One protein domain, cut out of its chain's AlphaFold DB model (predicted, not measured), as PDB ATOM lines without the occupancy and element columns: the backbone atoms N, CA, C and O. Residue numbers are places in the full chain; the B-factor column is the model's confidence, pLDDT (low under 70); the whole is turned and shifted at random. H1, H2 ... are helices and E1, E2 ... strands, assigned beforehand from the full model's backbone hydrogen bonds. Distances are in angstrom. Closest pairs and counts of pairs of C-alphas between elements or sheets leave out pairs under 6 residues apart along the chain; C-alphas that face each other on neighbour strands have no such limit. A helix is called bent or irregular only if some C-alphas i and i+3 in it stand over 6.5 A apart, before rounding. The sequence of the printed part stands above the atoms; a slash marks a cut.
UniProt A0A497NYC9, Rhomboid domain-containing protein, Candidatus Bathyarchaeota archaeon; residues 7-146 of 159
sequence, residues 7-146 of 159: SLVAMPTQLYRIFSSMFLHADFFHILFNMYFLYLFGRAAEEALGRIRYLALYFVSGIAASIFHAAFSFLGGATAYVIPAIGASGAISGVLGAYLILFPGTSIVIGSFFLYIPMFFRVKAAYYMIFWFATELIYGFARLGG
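Overview. This is residues 7 to 146 of the 159 residues of the protein "Rhomboid domain-containing protein" of Candidatus Bathyarchaeota archaeon (UniProt A0A497NYC9). A helical body has H4 in its middle: H2 and the long H3 meet at a corner as a V, H4 packs on both, short H1 crosses H3, and the first half of H5 packs on H4 as H5 runs back the other way. From this body a two-stranded hairpin, E1 and E2, reaches out as an arm whose tip, residues 113 to 118, sticks out; so do residues 10 to 16 near the first printed residue. The printed part has 140 residues, with five named helices and two named strands in the order H1 H2 H3 H4 E1 E2 H5, and the class is mostly helix. The sheet is E1 and E2, antiparallel. The whole is compact, with a radius of gyration of the C-alphas of 16.6 A and spans of 47 by 39 by 24 A.

Along the chain. H1 is residues 16 to 23, beginning at C-alpha 16 (137.057, 125.367, 81.038), 11.9 A long. H2, residues 28 to 49, is 29.6 A long and irregular, with C-alphas 40 and 43 7.2 A apart and a kink of 45 degrees near residue 43. H3, residues 51 to 80, is 35.6 A long and irregular, with C-alphas 75 and 78 8.7 A apart and a kink of 84 degrees near residue 74. H4, residues 89 to 102, is 19.6 A long. E1, residues 107 to 114, is 20.6 A long, and E2, residues 117 to 124, 22.1 A. H5, residues 125 to 144, is 28.9 A long and ends at C-alpha 144 (118.670, 116.339, 66.291).

Arrangement. H4 is the hub. It touches H3 at a steep tilt of 52 degrees, opposite ways, closest at the C-alphas of Gly 62 and Ala 91, 3.9 A. It touches H2 at a shallow tilt of 34 degrees, only just short of steep, closest at C-alphas 45 and 99, 5.7 A. Residues 125 to 133 of H5 touch H4, closest at C-alphas 100 and 126, 6.3 A. H1 and H4 only just touch, with 3 pairs of C-alphas within 8 A, closest at C-alphas 22 and 91, 7.4 A. H1 touches H3, closest at C-alphas 18 and 63, 6.3 A. H2 and H3 only just touch, only at the corner, closest at C-alphas 46 and 54, 5.3 A. The hairpin E1 and E2 has N 110 and O 121 within hydrogen-bond range at 2.9 A. Every O i to N i+4 pair is within range in H5, against 2 of 4 in H1, 16 of 18 in H2, 19 of 26 in H3 and 9 of 10 in H4.

Size, cuts and confidence. The C-alphas of Pro 12 and Ile 117, the two farthest apart, are 53.0 A apart. The printed part has no cut and no long link. Mean pLDDT of the printed part is 86.9; residues 113 to 115 and 140 to 146 are under 70.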
ATOM      1  N   SER A   7     129.042 126.619  70.292       88.81
ATOM      2  CA  SER A   7     129.194 128.022  69.887       88.81
ATOM      3  C   SER A   7     130.212 128.827  70.692       88.81
ATOM      4  O   SER A   7     130.678 129.867  70.227       88.81
ATOM      5  N   LEU A   8     130.590 128.356  71.881       91.19
ATOM      6  CA  LEU A   8     131.548 129.027  72.759       91.19
ATOM      7  C   LEU A   8     132.958 128.427  72.668       91.19
ATOM      8  O   LEU A   8     133.859 128.915  73.347       91.19
ATOM      9  N   VAL A   9     133.176 127.395  71.843       89.31
ATOM     10  CA  VAL A   9     134.458 126.666  71.783       89.31
ATOM     11  C   VAL A   9     135.637 127.557  71.373       89.31
ATOM     12  O   VAL A   9     136.756 127.342  71.826       89.31
ATOM     13  N   ALA A  10     135.390 128.589  70.563       89.06
ATOM     14  CA  ALA A  10     136.415 129.532  70.117       89.06
ATOM     15  C   ALA A  10     136.737 130.628  71.153       89.06
ATOM     16  O   ALA A  10     137.653 131.418  70.936       89.06
ATOM     17  N   MET A  11     135.998 130.706  72.266       92.88
ATOM     18  CA  MET A  11     136.200 131.725  73.298       92.88
ATOM     19  C   MET A  11     137.151 131.202  74.385       92.88
ATOM     20  O   MET A  11     136.753 130.324  75.155       92.88
ATOM     21  N   PRO A  12     138.371 131.764  74.541       92.50
ATOM     22  CA  PRO A  12     139.345 131.274  75.522       92.50
ATOM     23  C   PRO A  12     138.804 131.243  76.957       92.50
ATOM     24  O   PRO A  12     139.075 130.315  77.715       92.50
ATOM     25  N   THR A  13     137.959 132.216  77.311       94.75
ATOM     26  CA  THR A  13     137.321 132.320  78.633       94.75
ATOM     27  C   THR A  13     136.298 131.219  78.913       94.75
ATOM     28  O   THR A  13     135.865 131.078  80.052       94.75
ATOM     29  N   GLN A  14     135.901 130.434  77.907       94.38
ATOM     30  CA  GLN A  14     134.893 129.377  78.014       94.38
ATOM     31  C   GLN A  14     135.485 127.964  77.864       94.38
ATOM     32  O   GLN A  14     134.761 126.989  78.058       94.38
ATOM     33  N   LEU A  15     136.790 127.820  77.591       92.38
ATOM     34  CA  LEU A  15     137.437 126.513  77.380       92.38
ATOM     35  C   LEU A  15     137.380 125.590  78.603       92.38
ATOM     36  O   LEU A  15     137.371 124.369  78.452       92.38
ATOM     37  N   TYR A  16     137.255 126.148  79.811       94.19
ATOM     38  CA  TYR A  16     137.057 125.367  81.038       94.19
ATOM     39  C   TYR A  16     135.842 124.427  80.948       94.19
ATOM     40  O   TYR A  16     135.821 123.385  81.601       94.19
ATOM     41  N   ARG A  17     134.854 124.763  80.105       94.44
ATOM     42  CA  ARG A  17     133.642 123.970  79.881       94.44
ATOM     43  C   ARG A  17     133.904 122.611  79.261       94.44
ATOM     44  O   ARG A  17     133.102 121.717  79.485       94.44
ATOM     45  N   ILE A  18     134.998 122.458  78.513       92.75
ATOM     46  CA  ILE A  18     135.425 121.162  77.962       92.75
ATOM     47  C   ILE A  18     135.715 120.188  79.105       92.75
ATOM     48  O   ILE A  18     135.344 119.025  79.036       92.75
ATOM     49  N   PHE A  19     136.338 120.677  80.178       94.38
ATOM     50  CA  PHE A  19     136.661 119.859  81.340       94.38
ATOM     51  C   PHE A  19     135.476 119.732  82.290       94.38
ATOM     52  O   PHE A  19     135.165 118.632  82.734       94.38
ATOM     53  N   SER A  20     134.780 120.831  82.607       94.81
ATOM     54  CA  SER A  20     133.675 120.765  83.567       94.81
ATOM     55  C   SER A  20     132.479 119.962  83.047       94.81
ATOM     56  O   SER A  20     131.798 119.327  83.848       94.81
ATOM     57  N   SER A  21     132.235 119.928  81.731       93.88
ATOM     58  CA  SER A  21     131.159 119.118  81.139       93.88
ATOM     59  C   SER A  21     131.333 117.619  81.387       93.88
ATOM     60  O   SER A  21     130.328 116.934  81.571       93.88
ATOM     61  N   MET A  22     132.577 117.132  81.474       94.56
ATOM     62  CA  MET A  22     132.911 115.719  81.702       94.56
ATOM     63  C   MET A  22     132.437 115.196  83.063       94.56
ATOM     64  O   MET A  22     132.383 113.987  83.269       94.56
ATOM     65  N   PHE A  23     132.102 116.088  84.000       94.75
ATOM     66  CA  PHE A  23     131.644 115.739  85.349       94.75
ATOM     67  C   PHE A  23     130.161 116.056  85.579       94.75
ATOM     68  O   PHE A  23     129.586 115.657  86.593       94.75
ATOM     69  N   LEU A  24     129.522 116.759  84.644       92.94
ATOM     70  CA  LEU A  24     128.104 117.095  84.715       92.94
ATOM     71  C   LEU A  24     127.262 115.983  84.096       92.94
ATOM     72  O   LEU A  24     127.639 115.392  83.092       92.94
ATOM     73  N   HIS A  25     126.094 115.731  84.678       90.75
ATOM     74  CA  HIS A  25     125.167 114.702  84.221       90.75
ATOM     75  C   HIS A  25     123.760 115.285  84.145       90.75
ATOM     76  O   HIS A  25     123.392 116.136  84.952       90.75
ATOM     77  N   ALA A  26     122.999 114.857  83.140       86.81
ATOM     78  CA  ALA A  26     121.668 115.398  82.862       86.81
ATOM     79  C   ALA A  26     120.616 114.925  83.873       86.81
ATOM     80  O   ALA A  26     119.692 115.662  84.202       86.81
ATOM     81  N   ASP A  27     120.776 113.698  84.361       87.50
ATOM     82  CA  ASP A  27     119.822 113.015  85.219       87.50
ATOM     83  C   ASP A  27     120.506 111.866  85.978       87.50
ATOM     84  O   ASP A  27     121.679 111.542  85.756       87.50
ATOM     85  N   PHE A  28     119.756 111.254  86.895       87.94
ATOM     86  CA  PHE A  28     120.226 110.157  87.735       87.94
ATOM     87  C   PHE A  28     120.644 108.915  86.934       87.94
ATOM     88  O   PHE A  28     121.659 108.292  87.246       87.94
ATOM     89  N   PHE A  29     119.899 108.550  85.889       85.12
ATOM     90  CA  PHE A  29     120.229 107.368  85.095       85.12
ATOM     91  C   PHE A  29     121.489 107.602  84.266       85.12
ATOM     92  O   PHE A  29     122.323 106.704  84.163       85.12
ATOM     93  N   HIS A  30     121.692 108.814  83.752       84.50
ATOM     94  CA  HIS A  30     122.903 109.164  83.016       84.50
ATOM     95  C   HIS A  30     124.173 108.979  83.870       84.50
ATOM     96  O   HIS A  30     125.131 108.348  83.419       84.50
ATOM     97  N   ILE A  31     124.190 109.459  85.121       91.12
ATOM     98  CA  ILE A  31     125.334 109.204  86.017       91.12
ATOM     99  C   ILE A  31     125.452 107.723  86.388       91.12
ATOM    100  O   ILE A  31     126.559 107.181  86.362       91.12
ATOM    101  N   LEU A  32     124.334 107.049  86.673       91.25
ATOM    102  CA  LEU A  32     124.320 105.628  87.020       91.25
ATOM    103  C   LEU A  32     124.967 104.774  85.921       91.25
ATOM    104  O   LEU A  32     125.845 103.963  86.216       91.25
ATOM    105  N   PHE A  33     124.585 104.981  84.659       86.81
ATOM    106  CA  PHE A  33     125.145 104.233  83.535       86.81
ATOM    107  C   PHE A  33     126.622 104.558  83.299       86.81
ATOM    108  O   PHE A  33     127.414 103.632  83.129       86.81
ATOM    109  N   ASN A  34     127.036 105.828  83.375       91.88
ATOM    110  CA  ASN A  34     128.454 106.189  83.252       91.88
ATOM    111  C   ASN A  34     129.314 105.484  84.314       91.88
ATOM    112  O   ASN A  34     130.358 104.907  83.998       91.88
ATOM    113  N   MET A  35     128.852 105.471  85.566       94.38
ATOM    114  CA  MET A  35     129.558 104.782  86.647       94.38
ATOM    115  C   MET A  35     129.534 103.263  86.474       94.38
ATOM    116  O   MET A  35     130.535 102.609  86.753       94.38
ATOM    117  N   TYR A  36     128.442 102.697  85.958       90.69
ATOM    118  CA  TYR A  36     128.351 101.270  85.654       90.69
ATOM    119  C   TYR A  36     129.399 100.828  84.618       90.69
ATOM    120  O   TYR A  36     130.085  99.827  84.832       90.69
ATOM    121  N   PHE A  37     129.605 101.592  83.539       90.81
ATOM    122  CA  PHE A  37     130.651 101.284  82.552       90.81
ATOM    123  C   PHE A  37     132.062 101.417  83.130       90.81
ATOM    124  O   PHE A  37     132.906 100.547  82.903       90.81
ATOM    125  N   LEU A  38     132.324 102.465  83.913       94.00
ATOM    126  CA  LEU A  38     133.612 102.608  84.596       94.00
ATOM    127  C   LEU A  38     133.859 101.473  85.597       94.00
ATOM    128  O   LEU A  38     134.973 100.963  85.673       94.00
ATOM    129  N   TYR A  39     132.831 101.029  86.316       92.50
ATOM    130  CA  TYR A  39     132.924  99.900  87.236       92.50
ATOM    131  C   TYR A  39     133.250  98.588  86.509       92.50
ATOM    132  O   TYR A  39     134.142  97.856  86.935       92.50
ATOM    133  N   LEU A  40     132.565  98.306  85.396       89.88
ATOM    134  CA  LEU A  40     132.761  97.066  84.643       89.88
ATOM    135  C   LEU A  40     134.107  97.001  83.914       89.88
ATOM    136  O   LEU A  40     134.745  95.950  83.901       89.88
ATOM    137  N   PHE A  41     134.521  98.097  83.279       92.62
ATOM    138  CA  PHE A  41     135.641  98.088  82.329       92.62
ATOM    139  C   PHE A  41     136.824  98.942  82.782       92.62
ATOM    140  O   PHE A  41     137.966  98.665  82.412       92.62
ATOM    141  N   GLY A  42     136.570  99.972  83.590       94.25
ATOM    142  CA  GLY A  42     137.572 100.954  83.990       94.25
ATOM    143  C   GLY A  42     138.700 100.343  84.808       94.25
ATOM    144  O   GLY A  42     139.857 100.590  84.491       94.25
ATOM    145  N   ARG A  43     138.389  99.480  85.784       94.88
ATOM    146  CA  ARG A  43     139.413  98.840  86.626       94.88
ATOM    147  C   ARG A  43     140.387  97.984  85.814       94.88
ATOM    148  O   ARG A  43     141.593  98.155  85.935       94.88
ATOM    149  N   ALA A  44     139.874  97.097  84.964       94.25
ATOM    150  CA  ALA A  44     140.714  96.238  84.128       94.25
ATOM    151  C   ALA A  44     141.550  97.054  83.123       94.25
ATOM    152  O   ALA A  44     142.712  96.735  82.875       94.25
ATOM    153  N   ALA A  45     140.986  98.136  82.574       96.31
ATOM    154  CA  ALA A  45     141.729  99.058  81.717       96.31
ATOM    155  C   ALA A  45     142.818  99.831  82.490       96.31
ATOM    156  O   ALA A  45     143.926  99.983  81.980       96.31
ATOM    157  N   GLU A  46     142.541 100.292  83.716       98.00
ATOM    158  CA  GLU A  46     143.522 100.965  84.582       98.00
ATOM    159  C   GLU A  46     144.661 100.020  84.976       98.00
ATOM    160  O   GLU A  46     145.824 100.415  84.914       98.00
ATOM    161  N   GLU A  47     144.350  98.774  85.333       97.25
ATOM    162  CA  GLU A  47     145.347  97.755  85.677       97.25
ATOM    163  C   GLU A  47     146.262  97.435  84.482       97.25
ATOM    164  O   GLU A  47     147.476  97.316  84.656       97.25
ATOM    165  N   ALA A  48     145.717  97.374  83.262       96.94
ATOM    166  CA  ALA A  48     146.496  97.114  82.051       96.94
ATOM    167  C   ALA A  48     147.335  98.319  81.576       96.94
ATOM    168  O   ALA A  48     148.437  98.142  81.055       96.94
ATOM    169  N   LEU A  49     146.827  99.547  81.725       97.31
ATOM    170  CA  LEU A  49     147.498 100.767  81.251       97.31
ATOM    171  C   LEU A  49     148.402 101.414  82.311       97.31
ATOM    172  O   LEU A  49     149.341 102.136  81.967       97.31
ATOM    173  N   GLY A  50     148.118 101.185  83.590       97.88
ATOM    174  CA  GLY A  50     148.634 101.964  84.708       97.88
ATOM    175  C   GLY A  50     147.881 103.288  84.904       97.88
ATOM    176  O   GLY A  50     147.387 103.906  83.957       97.88
ATOM    177  N   ARG A  51     147.847 103.766  86.156       97.50
ATOM    178  CA  ARG A  51     147.007 104.900  86.599       97.50
ATOM    179  C   ARG A  51     147.155 106.164  85.749       97.50
ATOM    180  O   ARG A  51     146.168 106.764  85.345       97.50
ATOM    181  N   ILE A  52     148.394 106.569  85.460       98.19
ATOM    182  CA  ILE A  52     148.668 107.826  84.744       98.19
ATOM    183  C   ILE A  52     148.186 107.757  83.295       98.19
ATOM    184  O   ILE A  52     147.553 108.693  82.812       98.19
ATOM    185  N   ARG A  53     148.447 106.641  82.604       98.06
ATOM    186  CA  ARG A  53     148.015 106.455  81.213       98.06
ATOM    187  C   ARG A  53     146.501 106.313  81.120       98.06
ATOM    188  O   ARG A  53     145.917 106.841  80.183       98.06
ATOM    189  N   TYR A  54     145.876 105.668  82.102       98.19
ATOM    190  CA  TYR A  54     144.423 105.589  82.208       98.19
ATOM    191  C   TYR A  54     143.775 106.971  82.373       98.19
ATOM    192  O   TYR A  54     142.863 107.316  81.625       98.19
ATOM    193  N   LEU A  55     144.282 107.798  83.296       97.81
ATOM    194  CA  LEU A  55     143.781 109.164  83.478       97.81
ATOM    195  C   LEU A  55     144.015 110.024  82.232       97.81
ATOM    196  O   LEU A  55     143.111 110.740  81.802       97.81
ATOM    197  N   ALA A  56     145.200 109.931  81.623       98.19
ATOM    198  CA  ALA A  56     145.499 110.638  80.381       98.19
ATOM    199  C   ALA A  56     144.542 110.219  79.257       98.19
ATOM    200  O   ALA A  56     143.987 111.085  78.587       98.19
ATOM    201  N   LEU A  57     144.295 108.914  79.096       98.00
ATOM    202  CA  LEU A  57     143.323 108.387  78.141       98.00
ATOM    203  C   LEU A  57     141.934 108.982  78.391       98.00
ATOM    204  O   LEU A  57     141.339 109.524  77.466       98.00
ATOM    205  N   TYR A  58     141.447 108.948  79.634       97.81
ATOM    206  CA  TYR A  58     140.139 109.494  79.993       97.81
ATOM    207  C   TYR A  58     140.006 110.974  79.596       97.81
ATOM    208  O   TYR A  58     139.070 111.354  78.886       97.81
ATOM    209  N   PHE A  59     140.961 111.818  79.996       97.81
ATOM    210  CA  PHE A  59     140.902 113.251  79.697       97.81
ATOM    211  C   PHE A  59     141.083 113.560  78.211       97.81
ATOM    212  O   PHE A  59     140.315 114.347  77.660       97.81
ATOM    213  N   VAL A  60     142.046 112.921  77.542       97.88
ATOM    214  CA  VAL A  60     142.278 113.123  76.104       97.88
ATOM    215  C   VAL A  60     141.052 112.701  75.299       97.88
ATOM    216  O   VAL A  60     140.633 113.437  74.408       97.88
ATOM    217  N   SER A  61     140.428 111.572  75.636       96.81
ATOM    218  CA  SER A  61     139.204 111.124  74.970       96.81
ATOM    219  C   SER A  61     138.021 112.058  75.219       96.81
ATOM    220  O   SER A  61     137.289 112.349  74.278       96.81
ATOM    221  N   GLY A  62     137.853 112.600  76.430       95.62
ATOM    222  CA  GLY A  62     136.805 113.592  76.706       95.62
ATOM    223  C   GLY A  62     136.991 114.906  75.938       95.62
ATOM    224  O   GLY A  62     136.029 115.451  75.385       95.62
ATOM    225  N   ILE A  63     138.233 115.388  75.829       95.56
ATOM    226  CA  ILE A  63     138.573 116.567  75.019       95.56
ATOM    227  C   ILE A  63     138.312 116.283  73.537       95.56
ATOM    228  O   ILE A  63     137.629 117.066  72.876       95.56
ATOM    229  N   ALA A  64     138.800 115.150  73.023       94.62
ATOM    230  CA  ALA A  64     138.591 114.745  71.636       94.62
ATOM    231  C   ALA A  64     137.098 114.614  71.306       94.62
ATOM    232  O   ALA A  64     136.661 115.103  70.268       94.62
ATOM    233  N   ALA A  65     136.303 114.039  72.211       91.94
ATOM    234  CA  ALA A  65     134.855 113.946  72.065       91.94
ATOM    235  C   ALA A  65     134.178 115.325  72.050       91.94
ATOM    236  O   ALA A  65     133.266 115.539  71.257       91.94
ATOM    237  N   SER A  66     134.635 116.279  72.867       91.00
ATOM    238  CA  SER A  66     134.098 117.650  72.873       91.00
ATOM    239  C   SER A  66     134.426 118.399  71.578       91.00
ATOM    240  O   SER A  66     133.561 119.064  71.008       91.00
ATOM    241  N   ILE A  67     135.655 118.253  71.075       90.69
ATOM    242  CA  ILE A  67     136.076 118.823  69.787       90.69
ATOM    243  C   ILE A  67     135.275 118.196  68.650       90.69
ATOM    244  O   ILE A  67     134.744 118.916  67.809       90.69
ATOM    245  N   PHE A  68     135.143 116.868  68.649       89.00
ATOM    246  CA  PHE A  68     134.328 116.149  67.676       89.00
ATOM    247  C   PHE A  68     132.872 116.618  67.736       89.00
ATOM    248  O   PHE A  68     132.299 116.960  66.711       89.00
ATOM    249  N   HIS A  69     132.287 116.733  68.928       86.94
ATOM    250  CA  HIS A  69     130.934 117.253  69.079       86.94
ATOM    251  C   HIS A  69     130.810 118.644  68.448       86.94
ATOM    252  O   HIS A  69     130.003 118.810  67.541       86.94
ATOM    253  N   ALA A  70     131.669 119.601  68.813       87.75
ATOM    254  CA  ALA A  70     131.626 120.945  68.235       87.75
ATOM    255  C   ALA A  70     131.828 120.969  66.713       87.75
ATOM    256  O   ALA A  70     131.164 121.747  66.023       87.75
ATOM    257  N   ALA A  71     132.704 120.108  66.195       86.69
ATOM    258  CA  ALA A  71     132.970 119.982  64.770       86.69
ATOM    259  C   ALA A  71     131.792 119.391  63.989       86.69
ATOM    260  O   ALA A  71     131.735 119.604  62.792       86.69
ATOM    261  N   PHE A  72     130.855 118.676  64.613       83.81
ATOM    262  CA  PHE A  72     129.699 118.092  63.919       83.81
ATOM    263  C   PHE A  72     128.362 118.726  64.331       83.81
ATOM    264  O   PHE A  72     127.364 118.546  63.632       83.81
ATOM    265  N   SER A  73     128.322 119.533  65.400       82.19
ATOM    266  CA  SER A  73     127.105 120.214  65.873       82.19
ATOM    267  C   SER A  73     126.456 121.104  64.811       82.19
ATOM    268  O   SER A  73     125.240 121.275  64.838       82.19
ATOM    269  N   PHE A  74     127.223 121.645  63.857       75.00
ATOM    270  CA  PHE A  74     126.671 122.472  62.778       75.00
ATOM    271  C   PHE A  74     125.732 121.694  61.841       75.00
ATOM    272  O   PHE A  74     124.830 122.292  61.254       75.00
ATOM    273  N   LEU A  75     125.891 120.368  61.730       79.75
ATOM    274  CA  LEU A  75     125.010 119.516  60.922       79.75
ATOM    275  C   LEU A  75     123.591 119.430  61.499       79.75
ATOM    276  O   LEU A  75     122.648 119.139  60.770       79.75
ATOM    277  N   GLY A  76     123.430 119.701  62.798       72.06
ATOM    278  CA  GLY A  76     122.139 119.739  63.488       72.06
ATOM    279  C   GLY A  76     121.406 121.083  63.399       72.06
ATOM    280  O   GLY A  76     120.389 121.261  64.067       72.06
ATOM    281  N   GLY A  77     121.921 122.044  62.626       77.69
ATOM    282  CA  GLY A  77     121.363 123.392  62.510       77.69
ATOM    283  C   GLY A  77     121.745 124.335  63.660       77.69
ATOM    284  O   GLY A  77     122.453 123.978  64.601       77.69
ATOM    285  N   ALA A  78     121.269 125.583  63.582       77.94
ATOM    286  CA  ALA A  78     121.658 126.656  64.508       77.94
ATOM    287  C   ALA A  78     121.282 126.375  65.975       77.94
ATOM    288  O   ALA A  78     121.978 126.807  66.891       77.94
ATOM    289  N   THR A  79     120.201 125.627  66.206       79.06
ATOM    290  CA  THR A  79     119.741 125.242  67.548       79.06
ATOM    291  C   THR A  79     120.677 124.229  68.202       79.06
ATOM    292  O   THR A  79     121.024 124.397  69.368       79.06
ATOM    293  N   ALA A  80     121.158 123.226  67.462       77.38
ATOM    294  CA  ALA A  80     122.109 122.239  67.977       77.38
ATOM    295  C   ALA A  80     123.447 122.871  68.393       77.38
ATOM    296  O   ALA A  80     124.098 122.399  69.322       77.38
ATOM    297  N   TYR A  81     123.835 123.976  67.751       81.50
ATOM    298  CA  TYR A  81     125.096 124.667  68.017       81.50
ATOM    299  C   TYR A  81     125.132 125.423  69.361       81.50
ATOM    300  O   TYR A  81     126.210 125.748  69.862       81.50
ATOM    301  N   VAL A  82     123.970 125.690  69.969       84.25
ATOM    302  CA  VAL A  82     123.853 126.430  71.242       84.25
ATOM    303  C   VAL A  82     123.405 125.565  72.423       84.25
ATOM    304  O   VAL A  82     123.389 126.046  73.556       84.25
ATOM    305  N   ILE A  83     123.060 124.295  72.194       83.38
ATOM    306  CA  ILE A  83     122.650 123.374  73.260       83.38
ATOM    307  C   ILE A  83     123.894 122.895  74.027       83.38
ATOM    308  O   ILE A  83     124.821 122.368  73.411       83.38
ATOM    309  N   PRO A  84     123.941 123.041  75.366       85.44
ATOM    310  CA  PRO A  84     125.053 122.531  76.156       85.44
ATOM    311  C   PRO A  84     125.096 120.996  76.181       85.44
ATOM    312  O   PRO A  84     124.129 120.347  76.580       85.44
ATOM    313  N   ALA A  85     126.248 120.422  75.846       86.50
ATOM    314  CA  ALA A  85     126.583 119.025  76.081       86.50
ATOM    315  C   ALA A  85     127.162 118.832  77.494       86.50
ATOM    316  O   ALA A  85     127.997 119.612  77.970       86.50
ATOM    317  N   ILE A  86     126.716 117.772  78.166       89.88
ATOM    318  CA  ILE A  86     127.165 117.350  79.496       89.88
ATOM    319  C   ILE A  86     127.284 115.828  79.519       89.88
ATOM    320  O   ILE A  86     126.460 115.150  78.906       89.88
ATOM    321  N   GLY A  87     128.280 115.302  80.225       89.06
ATOM    322  CA  GLY A  87     128.442 113.866  80.436       89.06
ATOM    323  C   GLY A  87     129.888 113.396  80.333       89.06
ATOM    324  O   GLY A  87     130.668 113.880  79.515       89.06
ATOM    325  N   ALA A  88     130.214 112.379  81.130       91.38
ATOM    326  CA  ALA A  88     131.478 111.645  81.062       91.38
ATOM    327  C   ALA A  88     131.574 110.697  79.849       91.38
ATOM    328  O   ALA A  88     132.642 110.147  79.577       91.38
ATOM    329  N   SER A  89     130.472 110.480  79.124       91.25
ATOM    330  CA  SER A  89     130.332 109.417  78.122       91.25
ATOM    331  C   SER A  89     131.403 109.461  77.029       91.25
ATOM    332  O   SER A  89     131.962 108.420  76.707       91.25
ATOM    333  N   GLY A  90     131.783 110.644  76.532       90.88
ATOM    334  CA  GLY A  90     132.856 110.778  75.535       90.88
ATOM    335  C   GLY A  90     134.229 110.301  76.030       90.88
ATOM    336  O   GLY A  90     134.970 109.649  75.294       90.88
ATOM    337  N   ALA A  91     134.554 110.557  77.299       95.31
ATOM    338  CA  ALA A  91     135.769 110.041  77.927       95.31
ATOM    339  C   ALA A  91     135.689 108.524  78.152       95.31
ATOM    340  O   ALA A  91     136.637 107.790  77.861       95.31
ATOM    341  N   ILE A  92     134.527 108.042  78.602       95.06
ATOM    342  CA  ILE A  92     134.258 106.616  78.811       95.06
ATOM    343  C   ILE A  92     134.349 105.844  77.492       95.06
ATOM    344  O   ILE A  92     134.942 104.770  77.476       95.06
ATOM    345  N   SER A  93     133.864 106.382  76.367       92.62
ATOM    346  CA  SER A  93     134.019 105.754  75.048       92.62
ATOM    347  C   SER A  93     135.487 105.496  74.696       92.62
ATOM    348  O   SER A  93     135.798 104.452  74.125       92.62
ATOM    349  N   GLY A  94     136.399 106.389  75.088       94.31
ATOM    350  CA  GLY A  94     137.840 106.170  74.954       94.31
ATOM    351  C   GLY A  94     138.359 105.008  75.797       94.31
ATOM    352  O   GLY A  94     139.105 104.163  75.301       94.31
ATOM    353  N   VAL A  95     137.912 104.918  77.053       96.00
ATOM    354  CA  VAL A  95     138.232 103.795  77.953       96.00
ATOM    355  C   VAL A  95     137.702 102.472  77.397       96.00
ATOM    356  O   VAL A  95     138.429 101.480  77.383       96.00
ATOM    357  N   LEU A  96     136.467 102.453  76.892       93.12
ATOM    358  CA  LEU A  96     135.865 101.276  76.261       93.12
ATOM    359  C   LEU A  96     136.617 100.877  74.985       93.12
ATOM    360  O   LEU A  96     136.912  99.701  74.791       93.12
ATOM    361  N   GLY A  97     137.002 101.847  74.151       93.00
ATOM    362  CA  GLY A  97     137.831 101.610  72.969       93.00
ATOM    363  C   GLY A  97     139.178 100.971  73.318       93.00
ATOM    364  O   GLY A  97     139.560  99.968  72.715       93.00
ATOM    365  N   ALA A  98     139.863 101.482  74.344       94.69
ATOM    366  CA  ALA A  98     141.098 100.874  74.836       94.69
ATOM    367  C   ALA A  98     140.861  99.463  75.391       94.69
ATOM    368  O   ALA A  98     141.627  98.552  75.084       94.69
ATOM    369  N   TYR A  99     139.780  99.250  76.147       94.56
ATOM    370  CA  TYR A  99     139.422  97.927  76.653       94.56
ATOM    371  C   TYR A  99     139.225  96.921  75.508       94.56
ATOM    372  O   TYR A  99     139.718  95.801  75.598       94.56
ATOM    373  N   LEU A 100     138.553  97.299  74.416       91.94
ATOM    374  CA  LEU A 100     138.353  96.413  73.259       91.94
ATOM    375  C   LEU A 100     139.662  95.990  72.594       91.94
ATOM    376  O   LEU A 100     139.777  94.847  72.153       91.94
ATOM    377  N   ILE A 101     140.635  96.897  72.538       93.25
ATOM    378  CA  ILE A 101     141.961  96.626  71.978       93.25
ATOM    379  C   ILE A 101     142.761  95.709  72.910       93.25
ATOM    380  O   ILE A 101     143.409  94.773  72.448       93.25
ATOM    381  N   LEU A 102     142.703  95.960  74.218       93.38
ATOM    382  CA  LEU A 102     143.446  95.200  75.227       93.38
ATOM    383  C   LEU A 102     142.844  93.807  75.480       93.38
ATOM    384  O   LEU A 102     143.569  92.868  75.800       93.38
ATOM    385  N   PHE A 103     141.525  93.663  75.326       92.75
ATOM    386  CA  PHE A 103     140.758  92.481  75.727       92.75
ATOM    387  C   PHE A 103     139.742  92.014  74.656       92.75
ATOM    388  O   PHE A 103     138.552  91.847  74.954       92.75
ATOM    389  N   PRO A 104     140.166  91.745  73.404       86.81
ATOM    390  CA  PRO A 104     139.261  91.525  72.266       86.81
ATOM    391  C   PRO A 104     138.383  90.262  72.371       86.81
ATOM    392  O   PRO A 104     137.346  90.161  71.714       86.81
ATOM    393  N   GLY A 105     138.780  89.284  73.191       87.00
ATOM    394  CA  GLY A 105     138.070  88.010  73.371       87.00
ATOM    395  C   GLY A 105     137.179  87.932  74.612       87.00
ATOM    396  O   GLY A 105     136.509  86.916  74.817       87.00
ATOM    397  N   THR A 106     137.170  88.960  75.460       89.88
ATOM    398  CA  THR A 106     136.574  88.852  76.793       89.88
ATOM    399  C   THR A 106     135.057  88.812  76.725       89.88
ATOM    400  O   THR A 106     134.414  89.625  76.058       89.88
ATOM    401  N   SER A 107     134.474  87.856  77.439       88.31
ATOM    402  CA  SER A 107     133.030  87.771  77.631       88.31
ATOM    403  C   SER A 107     132.649  88.341  78.988       88.31
ATOM    404  O   SER A 107     133.301  88.061  79.991       88.31
ATOM    405  N   ILE A 108     131.580  89.123  79.002       85.38
ATOM    406  CA  ILE A 108     130.960  89.654  80.211       85.38
ATOM    407  C   ILE A 108     129.642  88.926  80.449       85.38
ATOM    408  O   ILE A 108     128.974  88.484  79.509       85.38
ATOM    409  N   VAL A 109     129.285  88.780  81.719       85.31
ATOM    410  CA  VAL A 109     127.971  88.283  82.111       85.31
ATOM    411  C   VAL A 109     127.063  89.490  82.275       85.31
ATOM    412  O   VAL A 109     127.335  90.360  83.097       85.31
ATOM    413  N   ILE A 110     125.999  89.543  81.485       81.12
ATOM    414  CA  ILE A 110     124.993  90.598  81.556       81.12
ATOM    415  C   ILE A 110     123.755  90.005  82.214       81.12
ATOM    416  O   ILE A 110     123.223  88.997  81.745       81.12
ATOM    417  N   GLY A 111     123.315  90.629  83.305       75.69
ATOM    418  CA  GLY A 111     122.025  90.350  83.922       75.69
ATOM    419  C   GLY A 111     120.927  91.160  83.239       75.69
ATOM    420  O   GLY A 111     121.076  92.367  83.060       75.69
ATOM    421  N   SER A 112     119.830  90.509  82.866       70.69
ATOM    422  CA  SER A 112     118.603  91.167  82.419       70.69
ATOM    423  C   SER A 112     117.421  90.642  83.223       70.69
ATOM    424  O   SER A 112     117.332  89.445  83.504       70.69
ATOM    425  N   PHE A 113     116.511  91.537  83.593       59.94
ATOM    426  CA  PHE A 113     115.242  91.182  84.219       59.94
ATOM    427  C   PHE A 113     114.183  91.076  83.123       59.94
ATOM    428  O   PHE A 113     113.519  92.055  82.789       59.94
ATOM    429  N   PHE A 114     114.036  89.890  82.540       57.53
ATOM    430  CA  PHE A 114     112.944  89.622  81.608       57.53
ATOM    431  C   PHE A 114     111.788  88.986  82.384       57.53
ATOM    432  O   PHE A 114     111.980  87.961  83.035       57.53
ATOM    433  N   LEU A 115     110.600  89.601  82.353       62.09
ATOM    434  CA  LEU A 115     109.412  89.136  83.090       62.09
ATOM    435  C   LEU A 115     109.659  88.914  84.601       62.09
ATOM    436  O   LEU A 115     109.130  87.974  85.183       62.09
ATOM    437  N   TYR A 116     110.474  89.767  85.237       72.12
ATOM    438  CA  TYR A 116     110.896  89.660  86.649       72.12
ATOM    439  C   TYR A 116     111.750  88.428  87.001       72.12
ATOM    440  O   TYR A 116     112.098  88.242  88.167       72.12
ATOM    441  N   ILE A 117     112.155  87.623  86.017       78.50
ATOM    442  CA  ILE A 117     113.076  86.501  86.208       78.50
ATOM    443  C   ILE A 117     114.501  86.997  85.912       78.50
ATOM    444  O   ILE A 117     114.749  87.490  84.804       78.50
ATOM    445  N   PRO A 118     115.454  86.897  86.861       79.19
ATOM    446  CA  PRO A 118     116.839  87.269  86.598       79.19
ATOM    447  C   PRO A 118     117.464  86.257  85.631       79.19
ATOM    448  O   PRO A 118     117.658  85.091  85.972       79.19
ATOM    449  N   MET A 119     117.790  86.705  84.420       78.88
ATOM    450  CA  MET A 119     118.520  85.913  83.431       78.88
ATOM    451  C   MET A 119     119.928  86.469  83.240       78.88
ATOM    452  O   MET A 119     120.118  87.679  83.137       78.88
ATOM    453  N   PHE A 120     120.914  85.578  83.159       85.06
ATOM    454  CA  PHE A 120     122.316  85.934  82.971       85.06
ATOM    455  C   PHE A 120     122.822  85.376  81.646       85.06
ATOM    456  O   PHE A 120     122.847  84.162  81.442       85.06
ATOM    457  N   PHE A 121     123.261  86.261  80.756       83.69
ATOM    458  CA  PHE A 121     123.783  85.893  79.443       83.69
ATOM    459  C   PHE A 121     125.275  86.191  79.367       83.69
ATOM    460  O   PHE A 121     125.729  87.254  79.787       83.69
ATOM    461  N   ARG A 122     126.049  85.262  78.797       86.12
ATOM    462  CA  ARG A 122     127.450  85.512  78.441       86.12
ATOM    463  C   ARG A 122     127.498  86.114  77.047       86.12
ATOM    464  O   ARG A 122     127.140  85.450  76.078       86.12
ATOM    465  N   VAL A 123     127.954  87.354  76.951       86.38
ATOM    466  CA  VAL A 123     128.084  88.077  75.683       86.38
ATOM    467  C   VAL A 123     129.510  88.592  75.565       86.38
ATOM    468  O   VAL A 123     130.105  89.024  76.554       86.38
ATOM    469  N   LYS A 124     130.087  88.555  74.357       88.62
ATOM    470  CA  LYS A 124     131.385  89.196  74.119       88.62
ATOM    471  C   LYS A 124     131.268  90.682  74.436       88.62
ATOM    472  O   LYS A 124     130.360  91.347  73.937       88.62
ATOM    473  N   ALA A 125     132.210  91.203  75.215       86.44
ATOM    474  CA  ALA A 125     132.225  92.599  75.636       86.44
ATOM    475  C   ALA A 125     132.117  93.547  74.428       86.44
ATOM    476  O   ALA A 125     131.384  94.530  74.481       86.44
ATOM    477  N   ALA A 126     132.763  93.189  73.310       86.81
ATOM    478  CA  ALA A 126     132.675  93.897  72.036       86.81
ATOM    479  C   ALA A 126     131.245  94.134  71.547       86.81
ATOM    480  O   ALA A 126     130.891  95.268  71.234       86.81
ATOM    481  N   TYR A 127     130.405  93.100  71.522       87.31
ATOM    482  CA  TYR A 127     129.030  93.244  71.045       87.31
ATOM    483  C   TYR A 127     128.208  94.139  71.963       87.31
ATOM    484  O   TYR A 127     127.459  94.982  71.480       87.31
ATOM    485  N   TYR A 128     128.391  94.001  73.277       85.56
ATOM    486  CA  TYR A 128     127.707  94.854  74.242       85.56
ATOM    487  C   TYR A 128     128.112  96.327  74.104       85.56
ATOM    488  O   TYR A 128     127.249  97.200  74.078       85.56
ATOM    489  N   MET A 129     129.409  96.607  73.957       85.69
ATOM    490  CA  MET A 129     129.915  97.972  73.800       85.69
ATOM    491  C   MET A 129     129.476  98.613  72.483       85.69
ATOM    492  O   MET A 129     129.081  99.775  72.486       85.69
ATOM    493  N   ILE A 130     129.495  97.864  71.374       84.06
ATOM    494  CA  ILE A 130     128.996  98.351  70.078       84.06
ATOM    495  C   ILE A 130     127.499  98.644  70.165       84.06
ATOM    496  O   ILE A 130     127.064  99.706  69.730       84.06
ATOM    497  N   PHE A 131     126.719  97.729  70.747       85.19
ATOM    498  CA  PHE A 131     125.287  97.927  70.946       85.19
ATOM    499  C   PHE A 131     125.012  99.189  71.767       85.19
ATOM    500  O   PHE A 131     124.252 100.047  71.329       85.19
ATOM    501  N   TRP A 132     125.674  99.347  72.913       81.25
ATOM    502  CA  TRP A 132     125.496 100.526  73.754       81.25
ATOM    503  C   TRP A 132     125.899 101.821  73.033       81.25
ATOM    504  O   TRP A 132     125.116 102.768  72.996       81.25
ATOM    505  N   PHE A 133     127.059 101.850  72.374       79.75
ATOM    506  CA  PHE A 133     127.498 103.027  71.619       79.75
ATOM    507  C   PHE A 133     126.527 103.378  70.482       79.75
ATOM    508  O   PHE A 133     126.239 104.551  70.243       79.75
ATOM    509  N   ALA A 134     125.965 102.369  69.813       79.69
ATOM    510  CA  ALA A 134     124.932 102.576  68.809       79.69
ATOM    511  C   ALA A 134     123.665 103.192  69.419       79.69
ATOM    512  O   ALA A 134     123.081 104.082  68.804       79.69
ATOM    513  N   THR A 135     123.259 102.784  70.629       76.31
ATOM    514  CA  THR A 135     122.112 103.413  71.303       76.31
ATOM    515  C   THR A 135     122.369 104.884  71.609       76.31
ATOM    516  O   THR A 135     121.518 105.708  71.289       76.31
ATOM    517  N   GLU A 136     123.549 105.239  72.121       75.56
ATOM    518  CA  GLU A 136     123.935 106.636  72.370       75.56
ATOM    519  C   GLU A 136     123.892 107.470  71.082       75.56
ATOM    520  O   GLU A 136     123.351 108.578  71.063       75.56
ATOM    521  N   LEU A 137     124.391 106.912  69.974       72.44
ATOM    522  CA  LEU A 137     124.367 107.569  68.670       72.44
ATOM    523  C   LEU A 137     122.930 107.763  68.164       72.44
ATOM    524  O   LEU A 137     122.573 108.866  67.751       72.44
ATOM    525  N   ILE A 138     122.084 106.732  68.248       74.94
ATOM    526  CA  ILE A 138     120.668 106.798  67.855       74.94
ATOM    527  C   ILE A 138     119.914 107.821  68.708       74.94
ATOM    528  O   ILE A 138     119.192 108.649  68.155       74.94
ATOM    529  N   TYR A 139     120.101 107.815  70.031       71.38
ATOM    530  CA  TYR A 139     119.494 108.809  70.917       71.38
ATOM    531  C   TYR A 139     119.983 110.226  70.596       71.38
ATOM    532  O   TYR A 139     119.180 111.162  70.600       71.38
ATOM    533  N   GLY A 140     121.267 110.390  70.268       68.06
ATOM    534  CA  GLY A 140     121.832 111.650  69.789       68.06
ATOM    535  C   GLY A 140     121.159 112.138  68.505       68.06
ATOM    536  O   GLY A 140     120.660 113.260  68.463       68.06
ATOM    537  N   PHE A 141     121.064 111.285  67.481       66.94
ATOM    538  CA  PHE A 141     120.418 111.618  66.206       66.94
ATOM    539  C   PHE A 141     118.910 111.870  66.339       66.94
ATOM    540  O   PHE A 141     118.398 112.823  65.751       66.94
ATOM    541  N   ALA A 142     118.196 111.083  67.147       67.69
ATOM    542  CA  ALA A 142     116.769 111.280  67.405       67.69
ATOM    543  C   ALA A 142     116.475 112.658  68.028       67.69
ATOM    544  O   ALA A 142     115.452 113.272  67.723       67.69
ATOM    545  N   ARG A 143     117.395 113.179  68.852       63.59
ATOM    546  CA  ARG A 143     117.309 114.533  69.426       63.59
ATOM    547  C   ARG A 143     117.577 115.641  68.403       63.59
ATOM    548  O   ARG A 143     117.011 116.721  68.544       63.59
ATOM    549  N   LEU A 144     118.395 115.386  67.378       59.50
ATOM    550  CA  LEU A 144     118.670 116.339  66.291       59.50
ATOM    551  C   LEU A 144     117.509 116.444  65.289       59.50
ATOM    552  O   LEU A 144     117.271 117.512  64.735       59.50
ATOM    553  N   GLY A 145     116.770 115.353  65.070       53.41
ATOM    554  CA  GLY A 145     115.700 115.270  64.069       53.41
ATOM    555  C   GLY A 145     114.346 115.877  64.459       53.41
ATOM    556  O   GLY A 145     113.400 115.740  63.691       53.41
ATOM    557  N   GLY A 146     114.205 116.503  65.637       49.78
ATOM    558  CA  GLY A 146     112.971 117.203  66.035       49.78
ATOM    559  C   GLY A 146     111.690 116.354  66.004       49.78
ATOM    560  O   GLY A 146     110.597 116.899  65.881       49.78
TER     561      GLY A 146